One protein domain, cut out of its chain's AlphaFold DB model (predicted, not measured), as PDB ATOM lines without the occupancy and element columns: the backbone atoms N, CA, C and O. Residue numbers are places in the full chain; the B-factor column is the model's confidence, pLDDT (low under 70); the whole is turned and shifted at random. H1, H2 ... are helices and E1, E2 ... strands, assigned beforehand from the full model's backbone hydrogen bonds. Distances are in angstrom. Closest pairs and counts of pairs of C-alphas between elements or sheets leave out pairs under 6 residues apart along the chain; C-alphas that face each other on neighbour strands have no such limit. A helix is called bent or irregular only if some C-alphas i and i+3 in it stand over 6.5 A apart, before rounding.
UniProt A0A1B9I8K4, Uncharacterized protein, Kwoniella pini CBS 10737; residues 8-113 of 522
ATOM      1  N   ARG A   8      10.222   8.591 -13.751       97.06
ATOM      2  CA  ARG A   8       9.089   8.199 -14.608       97.06
ATOM      3  C   ARG A   8       8.071   7.288 -13.906       97.06
ATOM      4  O   ARG A   8       6.882   7.446 -14.156       97.06
ATOM      5  N   ARG A   9       8.508   6.352 -13.051       97.25
ATOM      6  CA  ARG A   9       7.602   5.466 -12.295       97.25
ATOM      7  C   ARG A   9       6.936   6.201 -11.131       97.25
ATOM      8  O   ARG A   9       5.764   5.968 -10.868       97.25
ATOM      9  N   ILE A  10       7.659   7.109 -10.469       97.62
ATOM     10  CA  ILE A  10       7.084   7.989  -9.440       97.62
ATOM     11  C   ILE A  10       5.983   8.856 -10.065       97.62
ATOM     12  O   ILE A  10       4.879   8.905  -9.530       97.62
ATOM     13  N   LEU A  11       6.246   9.461 -11.227       97.69
ATOM     14  CA  LEU A  11       5.282  10.279 -11.965       97.69
ATOM     15  C   LEU A  11       4.070   9.472 -12.445       97.69
ATOM     16  O   LEU A  11       2.944   9.883 -12.182       97.69
ATOM     17  N   SER A  12       4.268   8.313 -13.088       97.69
ATOM     18  CA  SER A  12       3.149   7.506 -13.600       97.69
ATOM     19  C   SER A  12       2.236   6.994 -12.486       97.69
ATOM     20  O   SER A  12       1.022   7.067 -12.610       97.69
ATOM     21  N   THR A  13       2.808   6.517 -11.377       98.12
ATOM     22  CA  THR A  13       2.013   6.046 -10.235       98.12
ATOM     23  C   THR A  13       1.396   7.209  -9.458       98.12
ATOM     24  O   THR A  13       0.298   7.074  -8.932       98.12
ATOM     25  N   THR A  14       2.036   8.383  -9.420       97.94
ATOM     26  CA  THR A  14       1.392   9.580  -8.858       97.94
ATOM     27  C   THR A  14       0.194  10.003  -9.701       97.94
ATOM     28  O   THR A  14      -0.846  10.294  -9.130       97.94
ATOM     29  N   TRP A  15       0.288   9.966 -11.034       97.31
ATOM     30  CA  TRP A  15      -0.842  10.250 -11.927       97.31
ATOM     31  C   TRP A  15      -2.041   9.323 -11.678       97.31
ATOM     32  O   TRP A  15      -3.183   9.764 -11.713       97.31
ATOM     33  N   GLU A  16      -1.778   8.042 -11.423       97.75
ATOM     34  CA  GLU A  16      -2.800   7.015 -11.188       97.75
ATOM     35  C   GLU A  16      -3.501   7.154  -9.823       97.75
ATOM     36  O   GLU A  16      -4.695   6.885  -9.718       97.75
ATOM     37  N   VAL A  17      -2.778   7.584  -8.781       97.81
ATOM     38  CA  VAL A  17      -3.288   7.662  -7.394       97.81
ATOM     39  C   VAL A  17      -3.745   9.078  -7.003       97.81
ATOM     40  O   VAL A  17      -4.456   9.248  -6.011       97.81
ATOM     41  N   LEU A  18      -3.343  10.116  -7.744       97.62
ATOM     42  CA  LEU A  18      -3.695  11.504  -7.444       97.62
ATOM     43  C   LEU A  18      -5.162  11.795  -7.771       97.62
ATOM     44  O   LEU A  18      -5.530  12.061  -8.915       97.62
ATOM     45  N   ASP A  19      -5.982  11.839  -6.725       96.19
ATOM     46  CA  ASP A  19      -7.309  12.434  -6.796       96.19
ATOM     47  C   ASP A  19      -7.186  13.938  -7.112       96.19
ATOM     48  O   ASP A  19      -6.562  14.708  -6.372       96.19
ATOM     49  N   ARG A  20      -7.762  14.340  -8.250       96.00
ATOM     50  CA  ARG A  20      -7.807  15.732  -8.722       96.00
ATOM     51  C   ARG A  20      -8.865  16.562  -7.995       96.00
ATOM     52  O   ARG A  20      -8.850  17.786  -8.108       96.00
ATOM     53  N   THR A  21      -9.788  15.933  -7.267       96.50
ATOM     54  CA  THR A  21     -10.786  16.657  -6.479       96.50
ATOM     55  C   THR A  21     -10.135  17.322  -5.255       96.50
ATOM     56  O   THR A  21      -9.148  16.822  -4.703       96.50
ATOM     57  N   PRO A  22     -10.630  18.494  -4.814       97.00
ATOM     58  CA  PRO A  22     -10.070  19.180  -3.659       97.00
ATOM     59  C   PRO A  22     -10.316  18.370  -2.382       97.00
ATOM     60  O   PRO A  22     -11.452  18.151  -1.964       97.00
ATOM     61  N   ASN A  23      -9.235  17.964  -1.717       97.38
ATOM     62  CA  ASN A  23      -9.307  17.184  -0.490       97.38
ATOM     63  C   ASN A  23     -10.005  17.982   0.632       97.38
ATOM     64  O   ASN A  23      -9.597  19.120   0.896       97.38
ATOM     65  N   PRO A  24     -10.976  17.403   1.366       96.81
ATOM     66  CA  PRO A  24     -11.791  18.137   2.338       96.81
ATOM     67  C   PRO A  24     -11.006  18.706   3.532       96.81
ATOM     68  O   PRO A  24     -11.499  19.603   4.209       96.81
ATOM     69  N   ILE A  25      -9.792  18.210   3.806       96.81
ATOM     70  CA  ILE A  25      -8.933  18.703   4.895       96.81
ATOM     71  C   ILE A  25      -8.152  19.955   4.468       96.81
ATOM     72  O   ILE A  25      -7.855  20.813   5.300       96.81
ATOM     73  N   PHE A  26      -7.792  20.056   3.185       97.31
ATOM     74  CA  PHE A  26      -6.871  21.082   2.686       97.31
ATOM     75  C   PHE A  26      -7.516  22.104   1.744       97.31
ATOM     76  O   PHE A  26      -6.976  23.199   1.618       97.31
ATOM     77  N   GLY A  27      -8.631  21.762   1.090       97.62
ATOM     78  CA  GLY A  27      -9.249  22.558   0.023       97.62
ATOM     79  C   GLY A  27      -8.540  22.457  -1.335       97.62
ATOM     80  O   GLY A  27      -8.872  23.209  -2.244       97.62
ATOM     81  N   TYR A  28      -7.579  21.540  -1.479       97.69
ATOM     82  CA  TYR A  28      -6.717  21.385  -2.657       97.69
ATOM     83  C   TYR A  28      -6.482  19.899  -2.967       97.69
ATOM     84  O   TYR A  28      -6.604  19.087  -2.042       97.69
ATOM     85  N   PRO A  29      -6.111  19.524  -4.207       98.06
ATOM     86  CA  PRO A  29      -5.665  18.168  -4.520       98.06
ATOM     87  C   PRO A  29      -4.544  17.738  -3.565       98.06
ATOM     88  O   PRO A  29      -3.592  18.488  -3.313       98.06
ATOM     89  N   ALA A  30      -4.676  16.551  -2.975       98.25
ATOM     90  CA  ALA A  30      -3.737  16.079  -1.964       98.25
ATOM     91  C   ALA A  30      -3.599  14.557  -1.969       98.25
ATOM     92  O   ALA A  30      -4.579  13.825  -1.850       98.25
ATOM     93  N   LEU A  31      -2.352  14.098  -2.018       98.00
ATOM     94  CA  LEU A  31      -1.976  12.693  -2.083       98.00
ATOM     95  C   LEU A  31      -1.454  12.212  -0.727       98.00
ATOM     96  O   LEU A  31      -0.559  12.828  -0.142       98.00
ATOM     97  N   LYS A  32      -1.963  11.081  -0.233       97.69
ATOM     98  CA  LYS A  32      -1.383  10.409   0.936       97.69
ATOM     99  C   LYS A  32      -0.074   9.726   0.555       97.69
ATOM    100  O   LYS A  32      -0.030   8.902  -0.353       97.69
ATOM    101  N   VAL A  33       0.980  10.003   1.317       97.44
ATOM    102  CA  VAL A  33       2.285   9.349   1.145       97.44
ATOM    103  C   VAL A  33       2.210   7.821   1.363       97.44
ATOM    104  O   VAL A  33       2.813   7.102   0.569       97.44
ATOM    105  N   PRO A  34       1.458   7.279   2.353       96.75
ATOM    106  CA  PRO A  34       1.246   5.832   2.473       96.75
ATOM    107  C   PRO A  34       0.612   5.180   1.236       96.75
ATOM    108  O   PRO A  34       1.078   4.126   0.804       96.75
ATOM    109  N   ASP A  35      -0.399   5.819   0.643       97.25
ATOM    110  CA  ASP A  35      -1.133   5.290  -0.514       97.25
ATOM    111  C   ASP A  35      -0.205   5.258  -1.752       97.25
ATOM    112  O   ASP A  35      -0.148   4.259  -2.470       97.25
ATOM    113  N   LEU A  36       0.638   6.289  -1.926       97.56
ATOM    114  CA  LEU A  36       1.695   6.317  -2.946       97.56
ATOM    115  C   LEU A  36       2.762   5.227  -2.728       97.56
ATOM    116  O   LEU A  36       3.181   4.579  -3.687       97.56
ATOM    117  N   TYR A  37       3.201   4.985  -1.486       97.19
ATOM    118  CA  TYR A  37       4.148   3.902  -1.189       97.19
ATOM    119  C   TYR A  37       3.572   2.521  -1.517       97.19
ATOM    120  O   TYR A  37       4.285   1.691  -2.092       97.19
ATOM    121  N   HIS A  38       2.292   2.300  -1.196       97.38
ATOM    122  CA  HIS A  38       1.569   1.075  -1.523       97.38
ATOM    123  C   HIS A  38       1.503   0.864  -3.042       97.38
ATOM    124  O   HIS A  38       1.932  -0.176  -3.533       97.38
ATOM    125  N   ALA A  39       1.065   1.872  -3.802       97.81
ATOM    126  CA  ALA A  39       0.976   1.791  -5.260       97.81
ATOM    127  C   ALA A  39       2.348   1.608  -5.943       97.81
ATOM    128  O   ALA A  39       2.483   0.868  -6.919       97.81
ATOM    129  N   LEU A  40       3.412   2.203  -5.393       96.56
ATOM    130  CA  LEU A  40       4.780   1.967  -5.865       96.56
ATOM    131  C   LEU A  40       5.329   0.577  -5.490       96.56
ATOM    132  O   LEU A  40       6.361   0.186  -6.039       96.56
ATOM    133  N   ASN A  41       4.657  -0.183  -4.615       96.69
ATOM    134  CA  ASN A  41       5.156  -1.406  -3.972       96.69
ATOM    135  C   ASN A  41       6.501  -1.173  -3.252       96.69
ATOM    136  O   ASN A  41       7.487  -1.882  -3.467       96.69
ATOM    137  N   THR A  42       6.553  -0.131  -2.416       95.62
ATOM    138  CA  THR A  42       7.765   0.321  -1.709       95.62
ATOM    139  C   THR A  42       7.495   0.631  -0.240       95.62
ATOM    140  O   THR A  42       6.352   0.739   0.192       95.62
ATOM    141  N   THR A  43       8.563   0.792   0.542       94.62
ATOM    142  CA  THR A  43       8.492   1.246   1.936       94.62
ATOM    143  C   THR A  43       9.191   2.593   2.104       94.62
ATOM    144  O   THR A  43      10.119   2.927   1.363       94.62
ATOM    145  N   SER A  44       8.799   3.341   3.138       92.31
ATOM    146  CA  SER A  44       9.408   4.627   3.509       92.31
ATOM    147  C   SER A  44      10.915   4.564   3.782       92.31
ATOM    148  O   SER A  44      11.597   5.575   3.673       92.31
ATOM    149  N   ALA A  45      11.452   3.382   4.098       92.94
ATOM    150  CA  ALA A  45      12.886   3.161   4.278       92.94
ATOM    151  C   ALA A  45      13.682   3.136   2.956       92.94
ATOM    152  O   ALA A  45      14.903   3.272   2.978       92.94
ATOM    153  N   ILE A  46      13.014   2.925   1.814       92.50
ATOM    154  CA  ILE A  46      13.644   2.828   0.485       92.50
ATOM    155  C   ILE A  46      13.476   4.130  -0.306       92.50
ATOM    156  O   ILE A  46      14.357   4.489  -1.090       92.50
ATOM    157  N   LEU A  47      12.348   4.824  -0.128       91.50
ATOM    158  CA  LEU A  47      11.969   5.975  -0.939       91.50
ATOM    159  C   LEU A  47      11.801   7.241  -0.086       91.50
ATOM    160  O   LEU A  47      10.789   7.432   0.593       91.50
ATOM    161  N   ASP A  48      12.805   8.112  -0.179       95.00
ATOM    162  CA  ASP A  48      12.822   9.432   0.447       95.00
ATOM    163  C   ASP A  48      11.697  10.330  -0.097       95.00
ATOM    164  O   ASP A  48      11.550  10.523  -1.307       95.00
ATOM    165  N   ILE A  49      10.923  10.904   0.826       96.06
ATOM    166  CA  ILE A  49       9.818  11.820   0.542       96.06
ATOM    167  C   ILE A  49      10.331  13.090  -0.143       96.06
ATOM    168  O   ILE A  49       9.665  13.594  -1.044       96.06
ATOM    169  N   HIS A  50      11.515  13.593   0.223       96.38
ATOM    170  CA  HIS A  50      12.067  14.806  -0.388       96.38
ATOM    171  C   HIS A  50      12.394  14.602  -1.871       96.38
ATOM    172  O   HIS A  50      12.130  15.488  -2.682       96.38
ATOM    173  N   ARG A  51      12.867  13.405  -2.249       95.75
ATOM    174  CA  ARG A  51      13.051  13.037  -3.658       95.75
ATOM    175  C   ARG A  51      11.721  12.960  -4.411       95.75
ATOM    176  O   ARG A  51      11.658  13.443  -5.537       95.75
ATOM    177  N   ILE A  52      10.672  12.382  -3.814       97.00
ATOM    178  CA  ILE A  52       9.329  12.380  -4.425       97.00
ATOM    179  C   ILE A  52       8.870  13.823  -4.666       97.00
ATOM    180  O   ILE A  52       8.465  14.149  -5.775       97.00
ATOM    181  N   VAL A  53       8.957  14.685  -3.647       97.75
ATOM    182  CA  VAL A  53       8.513  16.084  -3.731       97.75
ATOM    183  C   VAL A  53       9.249  16.832  -4.845       97.75
ATOM    184  O   VAL A  53       8.575  17.386  -5.700       97.75
ATOM    185  N   SER A  54      10.581  16.748  -4.922       97.44
ATOM    186  CA  SER A  54      11.360  17.388  -5.997       97.44
ATOM    187  C   SER A  54      10.968  16.894  -7.398       97.44
ATOM    188  O   SER A  54      10.770  17.705  -8.296       97.44
ATOM    189  N   VAL A  55      10.780  15.580  -7.588       97.50
ATOM    190  CA  VAL A  55      10.339  15.016  -8.880       97.50
ATOM    191  C   VAL A  55       8.942  15.508  -9.268       97.50
ATOM    192  O   VAL A  55       8.665  15.711 -10.452       97.50
ATOM    193  N   LEU A  56       8.050  15.685  -8.290       97.62
ATOM    194  CA  LEU A  56       6.699  16.188  -8.523       97.62
ATOM    195  C   LEU A  56       6.673  17.702  -8.764       97.62
ATOM    196  O   LEU A  56       5.904  18.133  -9.618       97.62
ATOM    197  N   GLU A  57       7.498  18.492  -8.067       97.06
ATOM    198  CA  GLU A  57       7.609  19.952  -8.229       97.06
ATOM    199  C   GLU A  57       7.927  20.307  -9.688       97.06
ATOM    200  O   GLU A  57       7.167  21.049 -10.315       97.06
ATOM    201  N   ASP A  58       8.946  19.654 -10.260       97.12
ATOM    202  CA  ASP A  58       9.369  19.799 -11.662       97.12
ATOM    203  C   ASP A  58       8.296  19.381 -12.694       97.12
ATOM    204  O   ASP A  58       8.437  19.656 -13.886       97.12
ATOM    205  N   ASN A  59       7.230  18.686 -12.273       97.44
ATOM    206  CA  ASN A  59       6.229  18.072 -13.156       97.44
ATOM    207  C   ASN A  59       4.772  18.436 -12.811       97.44
ATOM    208  O   ASN A  59       3.847  17.829 -13.358       97.44
ATOM    209  N   THR A  60       4.536  19.424 -11.939       96.69
ATOM    210  CA  THR A  60       3.171  19.828 -11.541       96.69
ATOM    211  C   THR A  60       2.314  20.298 -12.713       96.69
ATOM    212  O   THR A  60       1.142  19.928 -12.793       96.69
ATOM    213  N   GLU A  61       2.920  21.034 -13.646       95.75
ATOM    214  CA  GLU A  61       2.277  21.542 -14.863       95.75
ATOM    215  C   GLU A  61       1.699  20.396 -15.709       95.75
ATOM    216  O   GLU A  61       0.541  20.453 -16.114       95.75
ATOM    217  N   ASN A  62       2.447  19.295 -15.849       96.12
ATOM    218  CA  ASN A  62       1.978  18.084 -16.526       96.12
ATOM    219  C   ASN A  62       0.854  17.386 -15.736       96.12
ATOM    220  O   ASN A  62      -0.163  17.017 -16.314       96.12
ATOM    221  N   LEU A  63       1.029  17.191 -14.422       95.88
ATOM    222  CA  LEU A  63       0.121  16.403 -13.568       95.88
ATOM    223  C   LEU A  63      -1.291  17.003 -13.439       95.88
ATOM    224  O   LEU A  63      -2.285  16.266 -13.434       95.88
ATOM    225  N   LEU A  64      -1.365  18.329 -13.297       95.62
ATOM    226  CA  LEU A  64      -2.582  19.065 -12.933       95.62
ATOM    227  C   LEU A  64      -3.005  20.128 -13.962       95.62
ATOM    228  O   LEU A  64      -3.992  20.818 -13.730       95.62
ATOM    229  N   GLY A  65      -2.289  20.271 -15.083       94.69
ATOM    230  CA  GLY A  65      -2.603  21.261 -16.125       94.69
ATOM    231  C   GLY A  65      -2.248  22.706 -15.753       94.69
ATOM    232  O   GLY A  65      -2.760  23.642 -16.359       94.69
ATOM    233  N   GLY A  66      -1.400  22.907 -14.741       93.25
ATOM    234  CA  GLY A  66      -0.981  24.230 -14.278       93.25
ATOM    235  C   GLY A  66       0.074  24.154 -13.179       93.25
ATOM    236  O   GLY A  66       0.279  23.101 -12.569       93.25
ATOM    237  N   ARG A  67       0.760  25.267 -12.909       94.50
ATOM    238  CA  ARG A  67       1.831  25.315 -11.902       94.50
ATOM    239  C   ARG A  67       1.264  25.291 -10.488       94.50
ATOM    240  O   ARG A  67       0.483  26.160 -10.102       94.50
ATOM    241  N   HIS A  68       1.688  24.296  -9.715       96.56
ATOM    242  CA  HIS A  68       1.265  24.126  -8.332       96.56
ATOM    243  C   HIS A  68       2.475  24.127  -7.396       96.56
ATOM    244  O   HIS A  68       3.456  23.426  -7.630       96.56
ATOM    245  N   ASP A  69       2.375  24.860  -6.292       96.94
ATOM    246  CA  ASP A  69       3.327  24.788  -5.192       96.94
ATOM    247  C   ASP A  69       3.041  23.530  -4.370       96.94
ATOM    248  O   ASP A  69       1.973  23.382  -3.758       96.94
ATOM    249  N   ILE A  70       4.005  22.616  -4.323       97.69
ATOM    250  CA  ILE A  70       3.889  21.415  -3.502       97.69
ATOM    251  C   ILE A  70       4.221  21.755  -2.050       97.69
ATOM    252  O   ILE A  70       5.187  22.443  -1.736       97.69
ATOM    253  N   SER A  71       3.413  21.252  -1.116       97.75
ATOM    254  CA  SER A  71       3.732  21.342   0.306       97.75
ATOM    255  C   SER A  71       3.501  20.020   1.025       97.75
ATOM    256  O   SER A  71       2.393  19.481   1.045       97.75
ATOM    257  N   LEU A  72       4.554  19.513   1.673       98.06
ATOM    258  CA  LEU A  72       4.451  18.362   2.558       98.06
ATOM    259  C   LEU A  72       3.752  18.787   3.858       98.06
ATOM    260  O   LEU A  72       4.237  19.639   4.609       98.06
ATOM    261  N   LYS A  73       2.595  18.192   4.129       97.94
ATOM    262  CA  LYS A  73       1.815  18.377   5.354       97.94
ATOM    263  C   LYS A  73       1.748  17.074   6.131       97.94
ATOM    264  O   LYS A  73       1.915  15.989   5.585       97.94
ATOM    265  N   SER A  74       1.493  17.179   7.430       97.44
ATOM    266  CA  SER A  74       1.217  16.011   8.257       97.44
ATOM    267  C   SER A  74      -0.034  16.212   9.087       97.44
ATOM    268  O   SER A  74      -0.140  17.219   9.790       97.44
ATOM    269  N   VAL A  75      -0.929  15.234   9.043       97.75
ATOM    270  CA  VAL A  75      -2.200  15.221   9.768       97.75
ATOM    271  C   VAL A  75      -2.143  14.074  10.768       97.75
ATOM    272  O   VAL A  75      -1.716  12.973  10.430       97.75
ATOM    273  N   ARG A  76      -2.535  14.321  12.020       96.56
ATOM    274  CA  ARG A  76      -2.679  13.247  13.009       96.56
ATOM    275  C   ARG A  76      -4.089  12.677  12.943       96.56
ATOM    276  O   ARG A  76      -5.046  13.430  13.099       96.56
ATOM    277  N   GLN A  77      -4.202  11.363  12.775       94.88
ATOM    278  CA  GLN A  77      -5.459  10.626  12.878       94.88
ATOM    279  C   GLN A  77      -5.366   9.695  14.094       94.88
ATOM    280  O   GLN A  77      -4.814   8.600  14.051       94.88
ATOM    281  N   GLY A  78      -5.829  10.183  15.249       95.31
ATOM    282  CA  GLY A  78      -5.647   9.486  16.524       95.31
ATOM    283  C   GLY A  78      -4.167   9.378  16.912       95.31
ATOM    284  O   GLY A  78      -3.539  10.384  17.243       95.31
ATOM    285  N   GLN A  79      -3.619   8.158  16.900       96.31
ATOM    286  CA  GLN A  79      -2.213   7.894  17.238       96.31
ATOM    287  C   GLN A  79      -1.267   7.921  16.026       96.31
ATOM    288  O   GLN A  79      -0.061   8.088  16.217       96.31
ATOM    289  N   THR A  80      -1.769   7.782  14.793       96.12
ATOM    290  CA  THR A  80      -0.927   7.819  13.588       96.12
ATOM    291  C   THR A  80      -0.686   9.254  13.120       96.12
ATOM    292  O   THR A  80      -1.487  10.166  13.352       96.12
ATOM    293  N   LYS A  81       0.470   9.474  12.482       96.62
ATOM    294  CA  LYS A  81       0.847  10.738  11.841       96.62
ATOM    295  C   LYS A  81       1.002  10.479  10.346       96.62
ATOM    296  O   LYS A  81       2.061  10.033   9.900       96.62
ATOM    297  N   ASP A  82      -0.036  10.801   9.596       97.00
ATOM    298  CA  ASP A  82      -0.075  10.590   8.158       97.00
ATOM    299  C   ASP A  82       0.571  11.783   7.458       97.00
ATOM    300  O   ASP A  82       0.365  12.938   7.844       97.00
ATOM    301  N   HIS A  83       1.370  11.508   6.432       97.50
ATOM    302  CA  HIS A  83       2.037  12.532   5.634       97.50
ATOM    303  C   HIS A  83       1.320  12.664   4.287       97.50
ATOM    304  O   HIS A  83       0.909  11.669   3.691       97.50
ATOM    305  N   TRP A  84       1.152  13.905   3.846       98.19
ATOM    306  CA  TRP A  84       0.341  14.302   2.703       98.19
ATOM    307  C   TRP A  84       1.133  15.259   1.818       98.19
ATOM    308  O   TRP A  84       1.714  16.222   2.317       98.19
ATOM    309  N   ILE A  85       1.121  15.018   0.513       98.31
ATOM    310  CA  ILE A  85       1.662  15.916  -0.507       98.31
ATOM    311  C   ILE A  85       0.481  16.748  -1.009       98.31
ATOM    312  O   ILE A  85      -0.435  16.201  -1.618       98.31
ATOM    313  N   VAL A  86       0.456  18.042  -0.684       98.31
ATOM    314  CA  VAL A  86      -0.655  18.953  -1.011       98.31
ATOM    315  C   VAL A  86      -0.228  19.881  -2.142       98.31
ATOM    316  O   VAL A  86       0.749  20.613  -1.978       98.31
ATOM    317  N   PHE A  87      -0.973  19.871  -3.247       98.00
ATOM    318  CA  PHE A  87      -0.703  20.656  -4.451       98.00
ATOM    319  C   PHE A  87      -1.521  21.945  -4.409       98.00
ATOM    320  O   PHE A  87      -2.729  21.929  -4.630       98.00
ATOM    321  N   LYS A  88      -0.888  23.072  -4.089       97.31
ATOM    322  CA  LYS A  88      -1.569  24.368  -4.038       97.31
ATOM    323  C   LYS A  88      -1.441  25.071  -5.386       97.31
ATOM    324  O   LYS A  88      -0.319  25.133  -5.872       97.31
ATOM    325  N   PRO A  89      -2.504  25.636  -5.979       95.50
ATOM    326  CA  PRO A  89      -2.343  26.488  -7.152       95.50
ATOM    327  C   PRO A  89      -1.430  27.660  -6.779       95.50
ATOM    328  O   PRO A  89      -1.623  28.282  -5.728       95.50
ATOM    329  N   ASN A  90      -0.402  27.921  -7.586       93.12
ATOM    330  CA  ASN A  90       0.509  29.026  -7.318       93.12
ATOM    331  C   ASN A  90      -0.169  30.338  -7.766       93.12
ATOM    332  O   ASN A  90      -0.369  30.531  -8.962       93.12
ATOM    333  N   PRO A  91      -0.504  31.275  -6.858       84.25
ATOM    334  CA  PRO A  91      -1.215  32.498  -7.235       84.25
ATOM    335  C   PRO A  91      -0.378  33.430  -8.126       84.25
ATOM    336  O   PRO A  91      -0.916  34.365  -8.713       84.25
ATOM    337  N   ILE A  92       0.937  33.209  -8.227       79.88
ATOM    338  CA  ILE A  92       1.839  34.021  -9.045       79.88
ATOM    339  C   ILE A  92       1.604  33.758 -10.535       79.88
ATOM    340  O   ILE A  92       1.656  34.715 -11.299       79.88
ATOM    341  N   SER A  93       1.253  32.534 -10.963       69.12
ATOM    342  CA  SER A  93       0.919  32.294 -12.380       69.12
ATOM    343  C   SER A  93      -0.322  33.071 -12.811       69.12
ATOM    344  O   SER A  93      -0.364  33.598 -13.919       69.12
ATOM    345  N   ASP A  94      -1.299  33.215 -11.914       69.88
ATOM    346  CA  ASP A  94      -2.500  34.006 -12.175       69.88
ATOM    347  C   ASP A  94      -2.170  35.503 -12.206       69.88
ATOM    348  O   ASP A  94      -2.717  36.239 -13.026       69.88
ATOM    349  N   ILE A  95      -1.259  35.976 -11.349       76.06
ATOM    350  CA  ILE A  95      -0.788  37.368 -11.370       76.06
ATOM    351  C   ILE A  95      -0.006  37.652 -12.656       76.06
ATOM    352  O   ILE A  95      -0.304  38.644 -13.309       76.06
ATOM    353  N   GLU A  96       0.922  36.785 -13.067       78.00
ATOM    354  CA  GLU A  96       1.678  36.938 -14.316       78.00
ATOM    355  C   GLU A  96       0.761  36.882 -15.545       78.00
ATOM    356  O   GLU A  96       0.878  37.729 -16.427       78.00
ATOM    357  N   ALA A  97      -0.212  35.965 -15.586       73.06
ATOM    358  CA  ALA A  97      -1.205  35.911 -16.659       73.06
ATOM    359  C   ALA A  97      -2.057  37.194 -16.719       73.06
ATOM    360  O   ALA A  97      -2.265  37.750 -17.800       73.06
ATOM    361  N   ASN A  98      -2.505  37.708 -15.569       76.25
ATOM    362  CA  ASN A  98      -3.236  38.974 -15.489       76.25
ATOM    363  C   ASN A  98      -2.355  40.189 -15.830       76.25
ATOM    364  O   ASN A  98      -2.840  41.130 -16.455       76.25
ATOM    365  N   GLU A  99      -1.072  40.193 -15.463       82.19
ATOM    366  CA  GLU A  99      -0.127  41.271 -15.776       82.19
ATOM    367  C   GLU A  99       0.242  41.272 -17.266       82.19
ATOM    368  O   GLU A  99       0.323  42.336 -17.877       82.19
ATOM    369  N   ILE A 100       0.387  40.095 -17.886       77.44
ATOM    370  CA  ILE A 100       0.529  39.955 -19.339       77.44
ATOM    371  C   ILE A 100      -0.729  40.487 -20.031       77.44
ATOM    372  O   ILE A 100      -0.604  41.338 -20.906       77.44
ATOM    373  N   GLN A 101      -1.933  40.090 -19.599       74.88
ATOM    374  CA  GLN A 101      -3.182  40.631 -20.154       74.88
ATOM    375  C   GLN A 101      -3.291  42.154 -19.983       74.88
ATOM    376  O   GLN A 101      -3.698  42.840 -20.920       74.88
ATOM    377  N   GLN A 102      -2.892  42.707 -18.832       77.94
ATOM    378  CA  GLN A 102      -2.864  44.156 -18.610       77.94
ATOM    379  C   GLN A 102      -1.861  44.852 -19.535       77.94
ATOM    380  O   GLN A 102      -2.239  45.816 -20.194       77.94
ATOM    381  N   LYS A 103      -0.641  44.328 -19.697       78.12
ATOM    382  CA  LYS A 103       0.346  44.861 -20.653       78.12
ATOM    383  C   LYS A 103      -0.137  44.763 -22.102       78.12
ATOM    384  O   LYS A 103       0.060  45.693 -22.874       78.12
ATOM    385  N   THR A 104      -0.822  43.685 -22.489       73.38
ATOM    386  CA  THR A 104      -1.432  43.572 -23.825       73.38
ATOM    387  C   THR A 104      -2.573  44.583 -24.016       73.38
ATOM    388  O   THR A 104      -2.702  45.164 -25.091       73.38
ATOM    389  N   LEU A 105      -3.362  44.860 -22.971       72.88
ATOM    390  CA  LEU A 105      -4.382  45.918 -22.966       72.88
ATOM    391  C   LEU A 105      -3.784  47.337 -22.996       72.88
ATOM    392  O   LEU A 105      -4.401  48.231 -23.571       72.88
ATOM    393  N   GLU A 106      -2.594  47.543 -22.428       77.06
ATOM    394  CA  GLU A 106      -1.845  48.806 -22.498       77.06
ATOM    395  C   GLU A 106      -1.172  49.041 -23.861       77.06
ATOM    396  O   GLU A 106      -0.967  50.195 -24.225       77.06
ATOM    397  N   LEU A 107      -0.896  47.986 -24.641       76.12
ATOM    398  CA  LEU A 107      -0.330  48.069 -26.001       76.12
ATOM    399  C   LEU A 107      -1.389  48.178 -27.116       76.12
ATOM    400  O   LEU A 107      -1.100  48.652 -28.213       76.12
ATOM    401  N   LEU A 108      -2.636  47.782 -26.843       70.50
ATOM    402  CA  LEU A 108      -3.772  47.943 -27.756       70.50
ATOM    403  C   LEU A 108      -4.049  49.379 -28.276       70.50
ATOM    404  O   LEU A 108      -4.470  49.471 -29.431       70.50
ATOM    405  N   PRO A 109      -3.857  50.489 -27.526       72.44
ATOM    406  CA  PRO A 109      -4.055  51.841 -28.062       72.44
ATOM    407  C   PRO A 109      -3.037  52.264 -29.134       72.44
ATOM    408  O   PRO A 109      -3.389  53.097 -29.966       72.44
ATOM    409  N   ASP A 110      -1.831  51.686 -29.153       77.19
ATOM    410  CA  ASP A 110      -0.761  52.056 -30.098       77.19
ATOM    411  C   ASP A 110      -0.906  51.370 -31.474       77.19
ATOM    412  O   ASP A 110      -0.206  51.707 -32.433       77.19
ATOM    413  N   LEU A 111      -1.832  50.413 -31.603       79.19
ATOM    414  CA  LEU A 111      -2.168  49.787 -32.882       79.19
ATOM    415  C   LEU A 111      -3.052  50.722 -33.731       79.19
ATOM    416  O   LEU A 111      -3.984  51.335 -33.203       79.19
ATOM    417  N   PRO A 112      -2.846  50.811 -35.060       68.62
ATOM    418  CA  PRO A 112      -3.659  51.662 -35.927       68.62
ATOM    419  C   PRO A 112      -5.133  51.222 -35.904       68.62
ATOM    420  O   PRO A 112      -5.484  50.142 -36.374       68.62
ATOM    421  N   GLY A 113      -5.999  52.072 -35.340       71.31
ATOM    422  CA  GLY A 113      -7.421  51.786 -35.083       71.31
ATOM    423  C   GLY A 113      -7.764  51.457 -33.617       71.31
ATOM    424  O   GLY A 113      -8.942  51.449 -33.256       71.31
TER     425      GLY A 113
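This is residues 8 to 113 of the 522 residues of an uncharacterized protein of Kwoniella pini CBS 10737 (UniProt A0A1B9I8K4). A small body is built on a long twisted hairpin, E2 and E3, with short E1 beside E3, H3 over E2, and H1 packed on H2 and H3; from it the long helix H5 leaves as an arm that makes the length. Residues 95 to 113 stick out there, and the hairpin's tip, residues 76 to 81, sticks out too. The printed part has 106 residues with five named helices and three named strands, in the order H1 E1 H2 H3 H4 E2 E3 H5; the sheet, E1 E3 E2, is antiparallel, and the class is mixed. The whole is loose, with a radius of gyration of the C-alphas of 18.4 A and spans of 66 by 31 by 21 A.

Find C-alpha 8 at (9.089, 8.199, -14.608); H1, residues 8 to 17, begins there. Then come E1, 30 to 32, H2, 33 to 40, H3, 49 to 57, and H4, 60 to 64. E2, 68 to 77, is 26.0 A long and E3, 80 to 89, 27.9 A. H5, 91 to 110, runs 30.1 A to C-alpha 110 at (-0.761, 52.056, -30.098); it is only just irregular, C-alphas 106 and 109 being 6.7 A apart.

Look at N 73 and O 84, 2.8 A, in the hairpin E2 and E3, and at N 31 and O 85, 2.9 A, between E1 and E3. H3 is over E2 at a height over the sheet of 9.0 A; its closest C-alpha pair with E2 is Glu 57 and Ile 70, 6.2 A. H2 is only just at the sheet's level, at 3.7 A, and H4 only grazes the sheet. H1 touches H2 at a steep tilt of 65 degrees, opposite ways, closest at C-alphas 13 and 40, 6.6 A. H1 touches H3 about perpendicular, 86 degrees, closest at C-alphas 11 and 56, 7.0 A. H5 is apart from H1, H2, H3 and H4. Every O i to N i+4 pair is within hydrogen-bond range in H1 to H4; in H5, 14 of 16 are.

The C-alphas of Gln 79 and Pro 112, the two farthest apart, are 68.9 A apart. The printed part has no cut; the link from H1 to E1 is long. Look for pLDDT under 70 at residues 93 to 94 and 112.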